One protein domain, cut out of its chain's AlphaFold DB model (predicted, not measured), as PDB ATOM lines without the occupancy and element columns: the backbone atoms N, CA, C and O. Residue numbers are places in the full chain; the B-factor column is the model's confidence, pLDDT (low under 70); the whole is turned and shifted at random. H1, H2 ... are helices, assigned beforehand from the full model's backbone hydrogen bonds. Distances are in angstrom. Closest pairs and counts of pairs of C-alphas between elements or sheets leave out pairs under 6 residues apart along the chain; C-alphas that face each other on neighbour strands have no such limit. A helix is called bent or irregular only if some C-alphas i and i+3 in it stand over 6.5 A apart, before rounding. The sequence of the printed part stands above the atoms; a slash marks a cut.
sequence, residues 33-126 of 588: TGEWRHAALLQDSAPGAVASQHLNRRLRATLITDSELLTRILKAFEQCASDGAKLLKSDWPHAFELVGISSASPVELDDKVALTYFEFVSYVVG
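AT A GLANCE: This is residues 33 to 126 of the 588 residues of the protein "Hypothetical protein" of Alexandrium catenella (UniProt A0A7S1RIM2). The longest helix, H2, forms one side of a small globule of crossed helices, with the short last helix H6 in the middle and H1, H2, H3 and H5 set around it. H1 and H3 spread apart as a V from where residues 34 to 38 meet residues 70 to 74, H5 packs on residues 76 to 80 of H3, little H4 lies at the rim, and the long stretch of residues 98 to 116 loops from H5 back to H6. The printed part has 94 residues, with six named helices in the order H1 to H6 and no named strand, and its class is all helix. It is compact, with a radius of gyration of the C-alphas of 12.2 A, and rounded, spanning 28 by 26 by 23 A.

IN THESE COORDINATES: H2, the longest helix, holds residues 49 to 63 and measures 20.5 A from first to last C-alpha. Before it comes H1, residues 33 to 45, 18.3 A long, with C-alpha 33 at (112.229, 125.052, 33.062). After it comes H3, residues 69 to 80, 16.4 A long, with C-alpha 69 at (103.174, 135.848, 32.924). H4, residues 82 to 85, measures 5.3 A, and H5, residues 92 to 97, measures 8.8 A. H6, residues 117 to 124, is 10.5 A long and ends with C-alpha 124 at (106.731, 144.320, 32.826). No helix is bent or irregular.

HOW THE PARTS SIT: H2 touches H6 with residues 52 to 55 alone, at a steep tilt of 39 degrees, the same way; the closest C-alphas are those of Leu 55 and Ser 122, 6.4 A apart. H6, whose centre is nearest to the mean of the C-alphas at 3.3 A, also touches H1, which takes part with residues 41 to 45 alone. Their closest C-alphas, those of Ser 45 and Phe 118, are 5.5 A apart, and the tilt of 69 degrees, opposite ways, is steep but only just. H1 and H2 are close but not clearly touching, with the C-alphas of Leu 42 and Ser 52 closest at 6.6 A. H3 is the hub, touching three helices. It touches H2 only at the corner by their link, and only just, with 3 pairs of C-alphas within 8 A; the closest are those of Leu 63 and Leu 69, 6.5 A apart. It touches H1 at a steep tilt of 56 degrees, the same way, with the C-alphas of Gly 34 and Thr 71 closest at 6.7 A. It touches H5 at a steep tilt of 42 degrees, opposite ways, with the C-alphas of Ala 76 and Ala 95 closest at 5.0 A. H3 and H6 are close but not clearly touching, with the C-alphas of Ile 73 and Val 121 closest at 7.2 A. H4 touches no helix; its closest approach to H3 is 6.1 A, between the C-alphas of Glu 78 and Ala 85. Among the pairs that are apart are H2 and H5. Every O i to N i+4 pair is within hydrogen-bond range in H1, H2, H3, H5 and H6, while H4 is too short for such a pair.

THE WHOLE: The two C-alphas farthest apart, those of Thr 33 and Val 107, are 33.9 A from each other. The printed part has no cut. The link from H5 to H6, 19 residues, is long. Residues 87 to 88 pair antiparallel with residues 115 to 116 of that link, and also with residues 81 to 82, of which 82 belongs to H4. The mean pLDDT of the printed part is 87.5, and residues 83 to 85 and residue 107 are under 70.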
ATOM      1  N   THR A  33     111.350 124.594  34.154       88.31
ATOM      2  CA  THR A  33     112.229 125.052  33.062       88.31
ATOM      3  C   THR A  33     112.164 126.567  32.850       88.31
ATOM      4  O   THR A  33     113.184 127.179  32.542       88.31
ATOM      5  N   GLY A  34     110.998 127.189  33.059       89.94
ATOM      6  CA  GLY A  34     110.826 128.642  32.976       89.94
ATOM      7  C   GLY A  34     111.679 129.404  33.994       89.94
ATOM      8  O   GLY A  34     112.381 130.343  33.625       89.94
ATOM      9  N   GLU A  35     111.692 128.970  35.254       91.25
ATOM     10  CA  GLU A  35     112.472 129.610  36.323       91.25
ATOM     11  C   GLU A  35     113.978 129.461  36.093       91.25
ATOM     12  O   GLU A  35     114.722 130.430  36.241       91.25
ATOM     13  N   TRP A  36     114.428 128.292  35.620       88.75
ATOM     14  CA  TRP A  36     115.819 128.086  35.199       88.75
ATOM     15  C   TRP A  36     116.238 129.022  34.058       88.75
ATOM     16  O   TRP A  36     117.304 129.636  34.127       88.75
ATOM     17  N   ARG A  37     115.399 129.172  33.021       88.94
ATOM     18  CA  ARG A  37     115.665 130.092  31.898       88.94
ATOM     19  C   ARG A  37     115.694 131.550  32.359       88.94
ATOM     20  O   ARG A  37     116.610 132.284  32.003       88.94
ATOM     21  N   HIS A  38     114.725 131.951  33.179       92.62
ATOM     22  CA  HIS A  38     114.650 133.284  33.774       92.62
ATOM     23  C   HIS A  38     115.895 133.613  34.602       92.62
ATOM     24  O   HIS A  38     116.503 134.664  34.410       92.62
ATOM     25  N   ALA A  39     116.320 132.694  35.469       88.94
ATOM     26  CA  ALA A  39     117.513 132.864  36.282       88.94
ATOM     27  C   ALA A  39     118.797 132.968  35.448       88.94
ATOM     28  O   ALA A  39     119.624 133.833  35.724       88.94
ATOM     29  N   ALA A  40     118.951 132.143  34.407       85.06
ATOM     30  CA  ALA A  40     120.097 132.224  33.501       85.06
ATOM     31  C   ALA A  40     120.149 133.575  32.760       85.06
ATOM     32  O   ALA A  40     121.203 134.210  32.695       85.06
ATOM     33  N   LEU A  41     119.003 134.062  32.271       89.06
ATOM     34  CA  LEU A  41     118.908 135.374  31.625       89.06
ATOM     35  C   LEU A  41     119.171 136.525  32.609       89.06
ATOM     36  O   LEU A  41     119.830 137.501  32.244       89.06
ATOM     37  N   LEU A  42     118.721 136.427  33.865       88.31
ATOM     38  CA  LEU A  42     119.074 137.397  34.909       88.31
ATOM     39  C   LEU A  42     120.544 137.323  35.323       88.31
ATOM     40  O   LEU A  42     121.123 138.356  35.637       88.31
ATOM     41  N   GLN A  43     121.183 136.158  35.285       82.38
ATOM     42  CA  GLN A  43     122.602 136.036  35.612       82.38
ATOM     43  C   GLN A  43     123.501 136.804  34.624       82.38
ATOM     44  O   GLN A  43     124.508 137.388  35.035       82.38
ATOM     45  N   ASP A  44     123.113 136.840  33.346       81.00
ATOM     46  CA  ASP A  44     123.783 137.609  32.291       81.00
ATOM     47  C   ASP A  44     123.400 139.105  32.336       81.00
ATOM     48  O   ASP A  44     124.266 139.983  32.315       81.00
ATOM     49  N   SER A  45     122.101 139.408  32.466       87.44
ATOM     50  CA  SER A  45     121.566 140.773  32.317       87.44
ATOM     51  C   SER A  45     121.473 141.610  33.597       87.44
ATOM     52  O   SER A  45     121.601 142.835  33.530       87.44
ATOM     53  N   ALA A  46     121.233 141.007  34.764       85.88
ATOM     54  CA  ALA A  46     120.998 141.767  35.984       85.88
ATOM     55  C   ALA A  46     122.284 142.484  36.422       85.88
ATOM     56  O   ALA A  46     123.375 141.906  36.411       85.88
ATOM     57  N   PRO A  47     122.196 143.750  36.857       84.00
ATOM     58  CA  PRO A  47     123.388 144.535  37.143       84.00
ATOM     59  C   PRO A  47     124.100 144.098  38.442       84.00
ATOM     60  O   PRO A  47     125.286 144.384  38.610       84.00
ATOM     61  N   GLY A  48     123.420 143.347  39.319       79.81
ATOM     62  CA  GLY A  48     123.987 142.678  40.495       79.81
ATOM     63  C   GLY A  48     122.949 141.829  41.246       79.81
ATOM     64  O   GLY A  48     121.748 141.956  41.000       79.81
ATOM     65  N   ALA A  49     123.399 140.994  42.189       78.06
ATOM     66  CA  ALA A  49     122.542 140.037  42.906       78.06
ATOM     67  C   ALA A  49     121.364 140.702  43.644       78.06
ATOM     68  O   ALA A  49     120.233 140.239  43.538       78.06
ATOM     69  N   VAL A  50     121.603 141.841  44.305       80.94
ATOM     70  CA  VAL A  50     120.556 142.638  44.975       80.94
ATOM     71  C   VAL A  50     119.455 143.055  43.989       80.94
ATOM     72  O   VAL A  50     118.273 142.925  44.291       80.94
ATOM     73  N   ALA A  51     119.819 143.496  42.779       86.00
ATOM     74  CA  ALA A  51     118.846 143.875  41.753       86.00
ATOM     75  C   ALA A  51     118.021 142.665  41.275       86.00
ATOM     76  O   ALA A  51     116.802 142.767  41.155       86.00
ATOM     77  N   SER A  52     118.665 141.506  41.083       88.56
ATOM     78  CA  SER A  52     117.978 140.248  40.757       88.56
ATOM     79  C   SER A  52     117.015 139.815  41.871       88.56
ATOM     80  O   SER A  52     115.885 139.437  41.588       88.56
ATOM     81  N   GLN A  53     117.415 139.915  43.143       86.12
ATOM     82  CA  GLN A  53     116.568 139.556  44.285       86.12
ATOM     83  C   GLN A  53     115.314 140.443  44.367       86.12
ATOM     84  O   GLN A  53     114.211 139.932  44.583       86.12
ATOM     85  N   HIS A  54     115.472 141.755  44.165       88.56
ATOM     86  CA  HIS A  54     114.360 142.706  44.094       88.56
ATOM     87  C   HIS A  54     113.426 142.402  42.918       88.56
ATOM     88  O   HIS A  54     112.211 142.322  43.105       88.56
ATOM     89  N   LEU A  55     113.975 142.134  41.730       93.12
ATOM     90  CA  LEU A  55     113.179 141.757  40.566       93.12
ATOM     91  C   LEU A  55     112.391 140.461  40.797       93.12
ATOM     92  O   LEU A  55     111.179 140.466  40.606       93.12
ATOM     93  N   ASN A  56     113.028 139.402  41.307       93.31
ATOM     94  CA  ASN A  56     112.355 138.138  41.622       93.31
ATOM     95  C   ASN A  56     111.273 138.335  42.695       93.31
ATOM     96  O   ASN A  56     110.222 137.711  42.629       93.31
ATOM     97  N   ARG A  57     111.484 139.210  43.691       90.81
ATOM     98  CA  ARG A  57     110.464 139.541  44.705       90.81
ATOM     99  C   ARG A  57     109.241 140.235  44.098       90.81
ATOM    100  O   ARG A  57     108.128 139.911  44.500       90.81
ATOM    101  N   ARG A  58     109.441 141.155  43.148       93.56
ATOM    102  CA  ARG A  58     108.354 141.833  42.418       93.56
ATOM    103  C   ARG A  58     107.622 140.856  41.495       93.56
ATOM    104  O   ARG A  58     106.409 140.731  41.595       93.56
ATOM    105  N   LEU A  59     108.364 140.080  40.704       95.25
ATOM    106  CA  LEU A  59     107.814 139.074  39.796       95.25
ATOM    107  C   LEU A  59     107.004 137.999  40.536       95.25
ATOM    108  O   LEU A  59     105.881 137.724  40.131       95.25
ATOM    109  N   ARG A  60     107.497 137.472  41.668       93.25
ATOM    110  CA  ARG A  60     106.729 136.581  42.564       93.25
ATOM    111  C   ARG A  60     105.366 137.168  42.938       93.25
ATOM    112  O   ARG A  60     104.372 136.455  42.910       93.25
ATOM    113  N   ALA A  61     105.306 138.457  43.282       92.38
ATOM    114  CA  ALA A  61     104.051 139.107  43.652       92.38
ATOM    115  C   ALA A  61     103.066 139.184  42.471       92.38
ATOM    116  O   ALA A  61     101.874 138.970  42.668       92.38
ATOM    117  N   THR A  62     103.554 139.420  41.249       94.12
ATOM    118  CA  THR A  62     102.727 139.418  40.029       94.12
ATOM    119  C   THR A  62     102.285 138.007  39.616       94.12
ATOM    120  O   THR A  62     101.147 137.820  39.187       94.12
ATOM    121  N   LEU A  63     103.140 136.992  39.795       94.50
ATOM    122  CA  LEU A  63     102.834 135.594  39.453       94.50
ATOM    123  C   LEU A  63     101.743 134.969  40.338       94.50
ATOM    124  O   LEU A  63     101.079 134.035  39.898       94.50
ATOM    125  N   ILE A  64     101.501 135.505  41.542       92.94
ATOM    126  CA  ILE A  64     100.349 135.120  42.382       92.94
ATOM    127  C   ILE A  64      99.019 135.434  41.676       92.94
ATOM    128  O   ILE A  64      98.053 134.691  41.830       92.94
ATOM    129  N   THR A  65      98.961 136.527  40.909       93.44
ATOM    130  CA  THR A  65      97.766 136.937  40.152       93.44
ATOM    131  C   THR A  65      97.732 136.410  38.717       93.44
ATOM    132  O   THR A  65      96.651 136.280  38.154       93.44
ATOM    133  N   ASP A  66      98.890 136.114  38.123       94.00
ATOM    134  CA  ASP A  66      99.026 135.694  36.723       94.00
ATOM    135  C   ASP A  66     100.201 134.719  36.572       94.00
ATOM    136  O   ASP A  66     101.328 135.110  36.260       94.00
ATOM    137  N   SER A  67      99.945 133.433  36.815       92.94
ATOM    138  CA  SER A  67     100.971 132.383  36.786       92.94
ATOM    139  C   SER A  67     101.615 132.186  35.408       92.94
ATOM    140  O   SER A  67     102.753 131.731  35.323       92.94
ATOM    141  N   GLU A  68     100.918 132.560  34.330       93.88
ATOM    142  CA  GLU A  68     101.403 132.430  32.950       93.88
ATOM    143  C   GLU A  68     102.273 133.607  32.491       93.88
ATOM    144  O   GLU A  68     102.875 133.553  31.413       93.88
ATOM    145  N   LEU A  69     102.380 134.676  33.287       95.69
ATOM    146  CA  LEU A  69     103.174 135.848  32.924       95.69
ATOM    147  C   LEU A  69     104.642 135.486  32.652       95.69
ATOM    148  O   LEU A  69     105.225 136.004  31.701       95.69
ATOM    149  N   LEU A  70     105.229 134.561  33.422       95.88
ATOM    150  CA  LEU A  70     106.605 134.099  33.197       95.88
ATOM    151  C   LEU A  70     106.768 133.446  31.815       95.88
ATOM    152  O   LEU A  70     107.724 133.749  31.097       95.88
ATOM    153  N   THR A  71     105.818 132.589  31.430       94.88
ATOM    154  CA  THR A  71     105.777 131.924  30.121       94.88
ATOM    155  C   THR A  71     105.739 132.956  28.993       94.88
ATOM    156  O   THR A  71     106.517 132.866  28.038       94.88
ATOM    157  N   ARG A  72     104.878 133.978  29.120       95.94
ATOM    158  CA  ARG A  72     104.740 135.048  28.118       95.94
ATOM    159  C   ARG A  72     105.987 135.929  28.045       95.94
ATOM    160  O   ARG A  72     106.467 136.174  26.944       95.94
ATOM    161  N   ILE A  73     106.562 136.321  29.185       96.31
ATOM    162  CA  ILE A  73     107.825 137.079  29.269       96.31
ATOM    163  C   ILE A  73     108.957 136.358  28.532       96.31
ATOM    164  O   ILE A  73     109.656 136.971  27.727       96.31
ATOM    165  N   LEU A  74     109.157 135.067  28.812       95.06
ATOM    166  CA  LEU A  74     110.246 134.293  28.213       95.06
ATOM    167  C   LEU A  74     110.052 134.136  26.705       95.06
ATOM    168  O   LEU A  74     111.005 134.333  25.956       95.06
ATOM    169  N   LYS A  75     108.823 133.843  26.264       93.38
ATOM    170  CA  LYS A  75     108.485 133.714  24.844       93.38
ATOM    171  C   LYS A  75     108.660 135.035  24.089       93.38
ATOM    172  O   LYS A  75     109.293 135.039  23.041       93.38
ATOM    173  N   ALA A  76     108.146 136.141  24.626       93.94
ATOM    174  CA  ALA A  76     108.271 137.463  24.016       93.94
ATOM    175  C   ALA A  76     109.737 137.897  23.892       93.94
ATOM    176  O   ALA A  76     110.169 138.352  22.835       93.94
ATOM    177  N   PHE A  77     110.531 137.694  24.948       92.88
ATOM    178  CA  PHE A  77     111.952 138.018  24.906       92.88
ATOM    179  C   PHE A  77     112.714 137.126  23.916       92.88
ATOM    180  O   PHE A  77     113.487 137.637  23.119       92.88
ATOM    181  N   GLU A  78     112.471 135.813  23.902       89.62
ATOM    182  CA  GLU A  78     113.096 134.882  22.948       89.62
ATOM    183  C   GLU A  78     112.755 135.201  21.483       89.62
ATOM    184  O   GLU A  78     113.613 135.055  20.616       89.62
ATOM    185  N   GLN A  79     111.535 135.667  21.205       89.25
ATOM    186  CA  GLN A  79     111.093 136.025  19.854       89.25
ATOM    187  C   GLN A  79     111.675 137.356  19.349       89.25
ATOM    188  O   GLN A  79     111.880 137.497  18.145       89.25
ATOM    189  N   CYS A  80     111.947 138.313  20.241       88.62
ATOM    190  CA  CYS A  80     112.357 139.678  19.882       88.62
ATOM    191  C   CYS A  80     113.822 140.018  20.233       88.62
ATOM    192  O   CYS A  80     114.298 141.109  19.909       88.62
ATOM    193  N   ALA A  81     114.551 139.144  20.936       84.94
ATOM    194  CA  ALA A  81     115.913 139.435  21.378       84.94
ATOM    195  C   ALA A  81     116.970 139.129  20.307       84.94
ATOM    196  O   ALA A  81     117.134 138.013  19.818       84.94
ATOM    197  N   SER A  82     117.771 140.150  20.030       76.94
ATOM    198  CA  SER A  82     118.941 140.116  19.158       76.94
ATOM    199  C   SER A  82     120.222 139.710  19.914       76.94
ATOM    200  O   SER A  82     120.211 139.463  21.125       76.94
ATOM    201  N   ASP A  83     121.343 139.635  19.187       69.69
ATOM    202  CA  ASP A  83     122.692 139.348  19.705       69.69
ATOM    203  C   ASP A  83     122.805 138.037  20.509       69.69
ATOM    204  O   ASP A  83     123.480 137.967  21.537       69.69
ATOM    205  N   GLY A  84     122.144 136.975  20.034       65.56
ATOM    206  CA  GLY A  84     122.124 135.677  20.719       65.56
ATOM    207  C   GLY A  84     121.233 135.683  21.962       65.56
ATOM    208  O   GLY A  84     121.642 135.186  23.007       65.56
ATOM    209  N   ALA A  85     120.037 136.269  21.839       68.56
ATOM    210  CA  ALA A  85     119.041 136.415  22.901       68.56
ATOM    211  C   ALA A  85     119.540 137.186  24.143       68.56
ATOM    212  O   ALA A  85     119.257 136.806  25.278       68.56
ATOM    213  N   LYS A  86     120.283 138.284  23.932       74.88
ATOM    214  CA  LYS A  86     120.825 139.132  25.015       74.88
ATOM    215  C   LYS A  86     120.126 140.486  25.160       74.88
ATOM    216  O   LYS A  86     120.000 140.985  26.279       74.88
ATOM    217  N   LEU A  87     119.691 141.088  24.049       86.19
ATOM    218  CA  LEU A  87     119.187 142.468  24.006       86.19
ATOM    219  C   LEU A  87     117.984 142.614  23.069       86.19
ATOM    220  O   LEU A  87     118.055 142.228  21.900       86.19
ATOM    221  N   LEU A  88     116.925 143.274  23.538       87.25
ATOM    222  CA  LEU A  88     115.877 143.820  22.671       87.25
ATOM    223  C   LEU A  88     116.388 145.145  22.086       87.25
ATOM    224  O   LEU A  88     116.699 146.050  22.857       87.25
ATOM    225  N   LYS A  89     116.504 145.256  20.756       86.12
ATOM    226  CA  LYS A  89     116.955 146.482  20.060       86.12
ATOM    227  C   LYS A  89     115.773 147.244  19.461       86.12
ATOM    228  O   LYS A  89     115.108 147.964  20.183       86.12
ATOM    229  N   SER A  90     115.472 147.064  18.176       82.00
ATOM    230  CA  SER A  90     114.294 147.666  17.531       82.00
ATOM    231  C   SER A  90     112.973 147.097  18.051       82.00
ATOM    232  O   SER A  90     111.972 147.804  18.092       82.00
ATOM    233  N   ASP A  91     112.979 145.832  18.474       83.88
ATOM    234  CA  ASP A  91     111.756 145.031  18.600       83.88
ATOM    235  C   ASP A  91     111.200 145.006  20.038       83.88
ATOM    236  O   ASP A  91     110.280 144.245  20.347       83.88
ATOM    237  N   TRP A  92     111.725 145.853  20.937       86.69
ATOM    238  CA  TRP A  92     111.192 145.983  22.297       86.69
ATOM    239  C   TRP A  92     109.710 146.405  22.367       86.69
ATOM    240  O   TRP A  92     109.046 145.923  23.287       86.69
ATOM    241  N   PRO A  93     109.135 147.222  21.449       88.94
ATOM    242  CA  PRO A  93     107.710 147.553  21.510       88.94
ATOM    243  C   PRO A  93     106.849 146.303  21.313       88.94
ATOM    244  O   PRO A  93     105.950 146.034  22.105       88.94
ATOM    245  N   HIS A  94     107.204 145.470  20.329       89.69
ATOM    246  CA  HIS A  94     106.502 144.217  20.060       89.69
ATOM    247  C   HIS A  94     106.669 143.200  21.203       89.69
ATOM    248  O   HIS A  94     105.716 142.526  21.589       89.69
ATOM    249  N   ALA A  95     107.850 143.146  21.830       91.62
ATOM    250  CA  ALA A  95     108.057 142.333  23.027       91.62
ATOM    251  C   ALA A  95     107.118 142.734  24.185       91.62
ATOM    252  O   ALA A  95     106.678 141.864  24.939       91.62
ATOM    253  N   PHE A  96     106.780 144.023  24.323       93.62
ATOM    254  CA  PHE A  96     105.784 144.488  25.294       93.62
ATOM    255  C   PHE A  96     104.345 144.143  24.882       93.62
ATOM    256  O   PHE A  96     103.577 143.680  25.728       93.62
ATOM    257  N   GLU A  97     103.986 144.263  23.603       91.38
ATOM    258  CA  GLU A  97     102.671 143.837  23.095       91.38
ATOM    259  C   GLU A  97     102.395 142.357  23.407       91.38
ATOM    260  O   GLU A  97     101.330 142.019  23.927       91.38
ATOM    261  N   LEU A  98     103.382 141.481  23.181       92.19
ATOM    262  CA  LEU A  98     103.288 140.034  23.422       92.19
ATOM    263  C   LEU A  98     103.074 139.650  24.900       92.19
ATOM    264  O   LEU A  98     102.601 138.545  25.183       92.19
ATOM    265  N   VAL A  99     103.391 140.541  25.846       93.56
ATOM    266  CA  VAL A  99     103.099 140.360  27.283       93.56
ATOM    267  C   VAL A  99     101.874 141.148  27.764       93.56
ATOM    268  O   VAL A  99     101.526 141.046  28.940       93.56
ATOM    269  N   GLY A 100     101.182 141.864  26.869       90.25
ATOM    270  CA  GLY A 100      99.950 142.608  27.158       90.25
ATOM    271  C   GLY A 100     100.145 144.095  27.482       90.25
ATOM    272  O   GLY A 100      99.282 144.694  28.117       90.25
ATOM    273  N   ILE A 101     101.269 144.696  27.082       88.69
ATOM    274  CA  ILE A 101     101.613 146.098  27.354       88.69
ATOM    275  C   ILE A 101     101.677 146.874  26.032       88.69
ATOM    276  O   ILE A 101     102.676 146.841  25.324       88.69
ATOM    277  N   SER A 102     100.611 147.607  25.707       76.50
ATOM    278  CA  SER A 102     100.466 148.312  24.417       76.50
ATOM    279  C   SER A 102     100.920 149.780  24.421       76.50
ATOM    280  O   SER A 102     100.778 150.458  23.409       76.50
ATOM    281  N   SER A 103     101.405 150.308  25.551       70.69
ATOM    282  CA  SER A 103     101.651 151.751  25.738       70.69
ATOM    283  C   SER A 103     103.097 152.120  26.080       70.69
ATOM    284  O   SER A 103     103.330 153.231  26.543       70.69
ATOM    285  N   ALA A 104     104.056 151.202  25.930       77.94
ATOM    286  CA  ALA A 104     105.449 151.467  26.288       77.94
ATOM    287  C   ALA A 104     106.111 152.445  25.303       77.94
ATOM    288  O   ALA A 104     106.064 152.235  24.091       77.94
ATOM    289  N   SER A 105     106.752 153.491  25.825       76.75
ATOM    290  CA  SER A 105     107.389 154.545  25.023       76.75
ATOM    291  C   SER A 105     108.902 154.683  25.286       76.75
ATOM    292  O   SER A 105     109.363 154.341  26.375       76.75
ATOM    293  N   PRO A 106     109.700 155.221  24.334       76.06
ATOM    294  CA  PRO A 106     111.138 155.438  24.541       76.06
ATOM    295  C   PRO A 106     111.442 156.374  25.720       76.06
ATOM    296  O   PRO A 106     112.385 156.139  26.470       76.06
ATOM    297  N   VAL A 107     110.599 157.391  25.926       68.94
ATOM    298  CA  VAL A 107     110.753 158.394  26.993       68.94
ATOM    299  C   VAL A 107     110.584 157.758  28.378       68.94
ATOM    300  O   VAL A 107     111.367 158.028  29.286       68.94
ATOM    301  N   GLU A 108     109.623 156.843  28.542       76.31
ATOM    302  CA  GLU A 108     109.486 156.030  29.764       76.31
ATOM    303  C   GLU A 108     110.651 155.056  29.981       76.31
ATOM    304  O   GLU A 108     110.757 154.463  31.054       76.31
ATOM    305  N   LEU A 109     111.507 154.863  28.978       78.75
ATOM    306  CA  LEU A 109     112.693 154.016  29.016       78.75
ATOM    307  C   LEU A 109     113.993 154.836  29.092       78.75
ATOM    308  O   LEU A 109     115.056 154.259  28.881       78.75
ATOM    309  N   ASP A 110     113.940 156.135  29.419       78.94
ATOM    310  CA  ASP A 110     115.125 157.018  29.489       78.94
ATOM    311  C   ASP A 110     115.877 157.075  28.137       78.94
ATOM    312  O   ASP A 110     117.098 156.930  28.066       78.94
ATOM    313  N   ASP A 111     115.101 157.164  27.045       77.12
ATOM    314  CA  ASP A 111     115.525 157.164  25.634       77.12
ATOM    315  C   ASP A 111     116.458 155.996  25.238       77.12
ATOM    316  O   ASP A 111     117.254 156.068  24.293       77.12
ATOM    317  N   LYS A 112     116.345 154.861  25.943       76.00
ATOM    318  CA  LYS A 112     117.111 153.641  25.662       76.00
ATOM    319  C   LYS A 112     116.801 153.060  24.281       76.00
ATOM    320  O   LYS A 112     115.696 152.613  23.996       76.00
ATOM    321  N   VAL A 113     117.856 152.929  23.477       80.50
ATOM    322  CA  VAL A 113     117.839 152.272  22.154       80.50
ATOM    323  C   VAL A 113     117.835 150.734  22.257       80.50
ATOM    324  O   VAL A 113     117.560 150.043  21.279       80.50
ATOM    325  N   ALA A 114     118.149 150.175  23.431       87.19
ATOM    326  CA  ALA A 114     118.077 148.738  23.687       87.19
ATOM    327  C   ALA A 114     117.793 148.426  25.165       87.19
ATOM    328  O   ALA A 114     118.249 149.152  26.055       87.19
ATOM    329  N   LEU A 115     117.098 147.313  25.414       89.81
ATOM    330  CA  LEU A 115     116.792 146.790  26.747       89.81
ATOM    331  C   LEU A 115     117.448 145.427  26.973       89.81
ATOM    332  O   LEU A 115     117.364 144.524  26.137       89.81
ATOM    333  N   THR A 116     118.047 145.254  28.146       92.06
ATOM    334  CA  THR A 116     118.438 143.932  28.658       92.06
ATOM    335  C   THR A 116     117.222 143.159  29.193       92.06
ATOM    336  O   THR A 116     116.185 143.755  29.491       92.06
ATOM    337  N   TYR A 117     117.338 141.836  29.382       93.56
ATOM    338  CA  TYR A 117     116.257 141.031  29.982       93.56
ATOM    339  C   TYR A 117     115.823 141.559  31.360       93.56
ATOM    340  O   TYR A 117     114.633 141.739  31.603       93.56
ATOM    341  N   PHE A 118     116.775 141.889  32.240       93.38
ATOM    342  CA  PHE A 118     116.503 142.516  33.536       93.38
ATOM    343  C   PHE A 118     115.642 143.789  33.429       93.38
ATOM    344  O   PHE A 118     114.737 143.990  34.239       93.38
ATOM    345  N   GLU A 119     115.904 144.645  32.441       93.50
ATOM    346  CA  GLU A 119     115.189 145.913  32.244       93.50
ATOM    347  C   GLU A 119     113.799 145.693  31.648       93.50
ATOM    348  O   GLU A 119     112.825 146.246  32.157       93.50
ATOM    349  N   PHE A 120     113.691 144.812  30.649       94.56
ATOM    350  CA  PHE A 120     112.414 144.367  30.093       94.56
ATOM    351  C   PHE A 120     111.498 143.813  31.192       94.56
ATOM    352  O   PHE A 120     110.407 144.336  31.406       94.56
ATOM    353  N   VAL A 121     111.961 142.825  31.967       95.81
ATOM    354  CA  VAL A 121     111.161 142.233  33.052       95.81
ATOM    355  C   VAL A 121     110.856 143.258  34.147       95.81
ATOM    356  O   VAL A 121     109.740 143.261  34.661       95.81
ATOM    357  N   SER A 122     111.789 144.161  34.479       95.06
ATOM    358  CA  SER A 122     111.525 145.256  35.428       95.06
ATOM    359  C   SER A 122     110.370 146.144  34.957       95.06
ATOM    360  O   SER A 122     109.486 146.460  35.754       95.06
ATOM    361  N   TYR A 123     110.330 146.485  33.667       94.44
ATOM    362  CA  TYR A 123     109.236 147.250  33.076       94.44
ATOM    363  C   TYR A 123     107.902 146.492  33.109       94.44
ATOM    364  O   TYR A 123     106.875 147.080  33.465       94.44
ATOM    365  N   VAL A 124     107.921 145.189  32.797       94.75
ATOM    366  CA  VAL A 124     106.731 144.320  32.826       94.75
ATOM    367  C   VAL A 124     106.133 144.215  34.231       94.75
ATOM    368  O   VAL A 124     104.919 144.309  34.375       94.75
ATOM    369  N   VAL A 125     106.955 144.120  35.284       94.62
ATOM    370  CA  VAL A 125     106.474 144.122  36.685       94.62
ATOM    371  C   VAL A 125     106.183 145.531  37.236       94.62
ATOM    372  O   VAL A 125     106.143 145.733  38.448       94.62
ATOM    373  N   GLY A 126     105.973 146.515  36.354       91.31
ATOM    374  CA  GLY A 126     105.474 147.851  36.698       91.31
ATOM    375  C   GLY A 126     106.529 148.871  37.135       91.31
ATOM    376  O   GLY A 126     106.168 149.948  37.603       91.31
TER     377      GLY A 126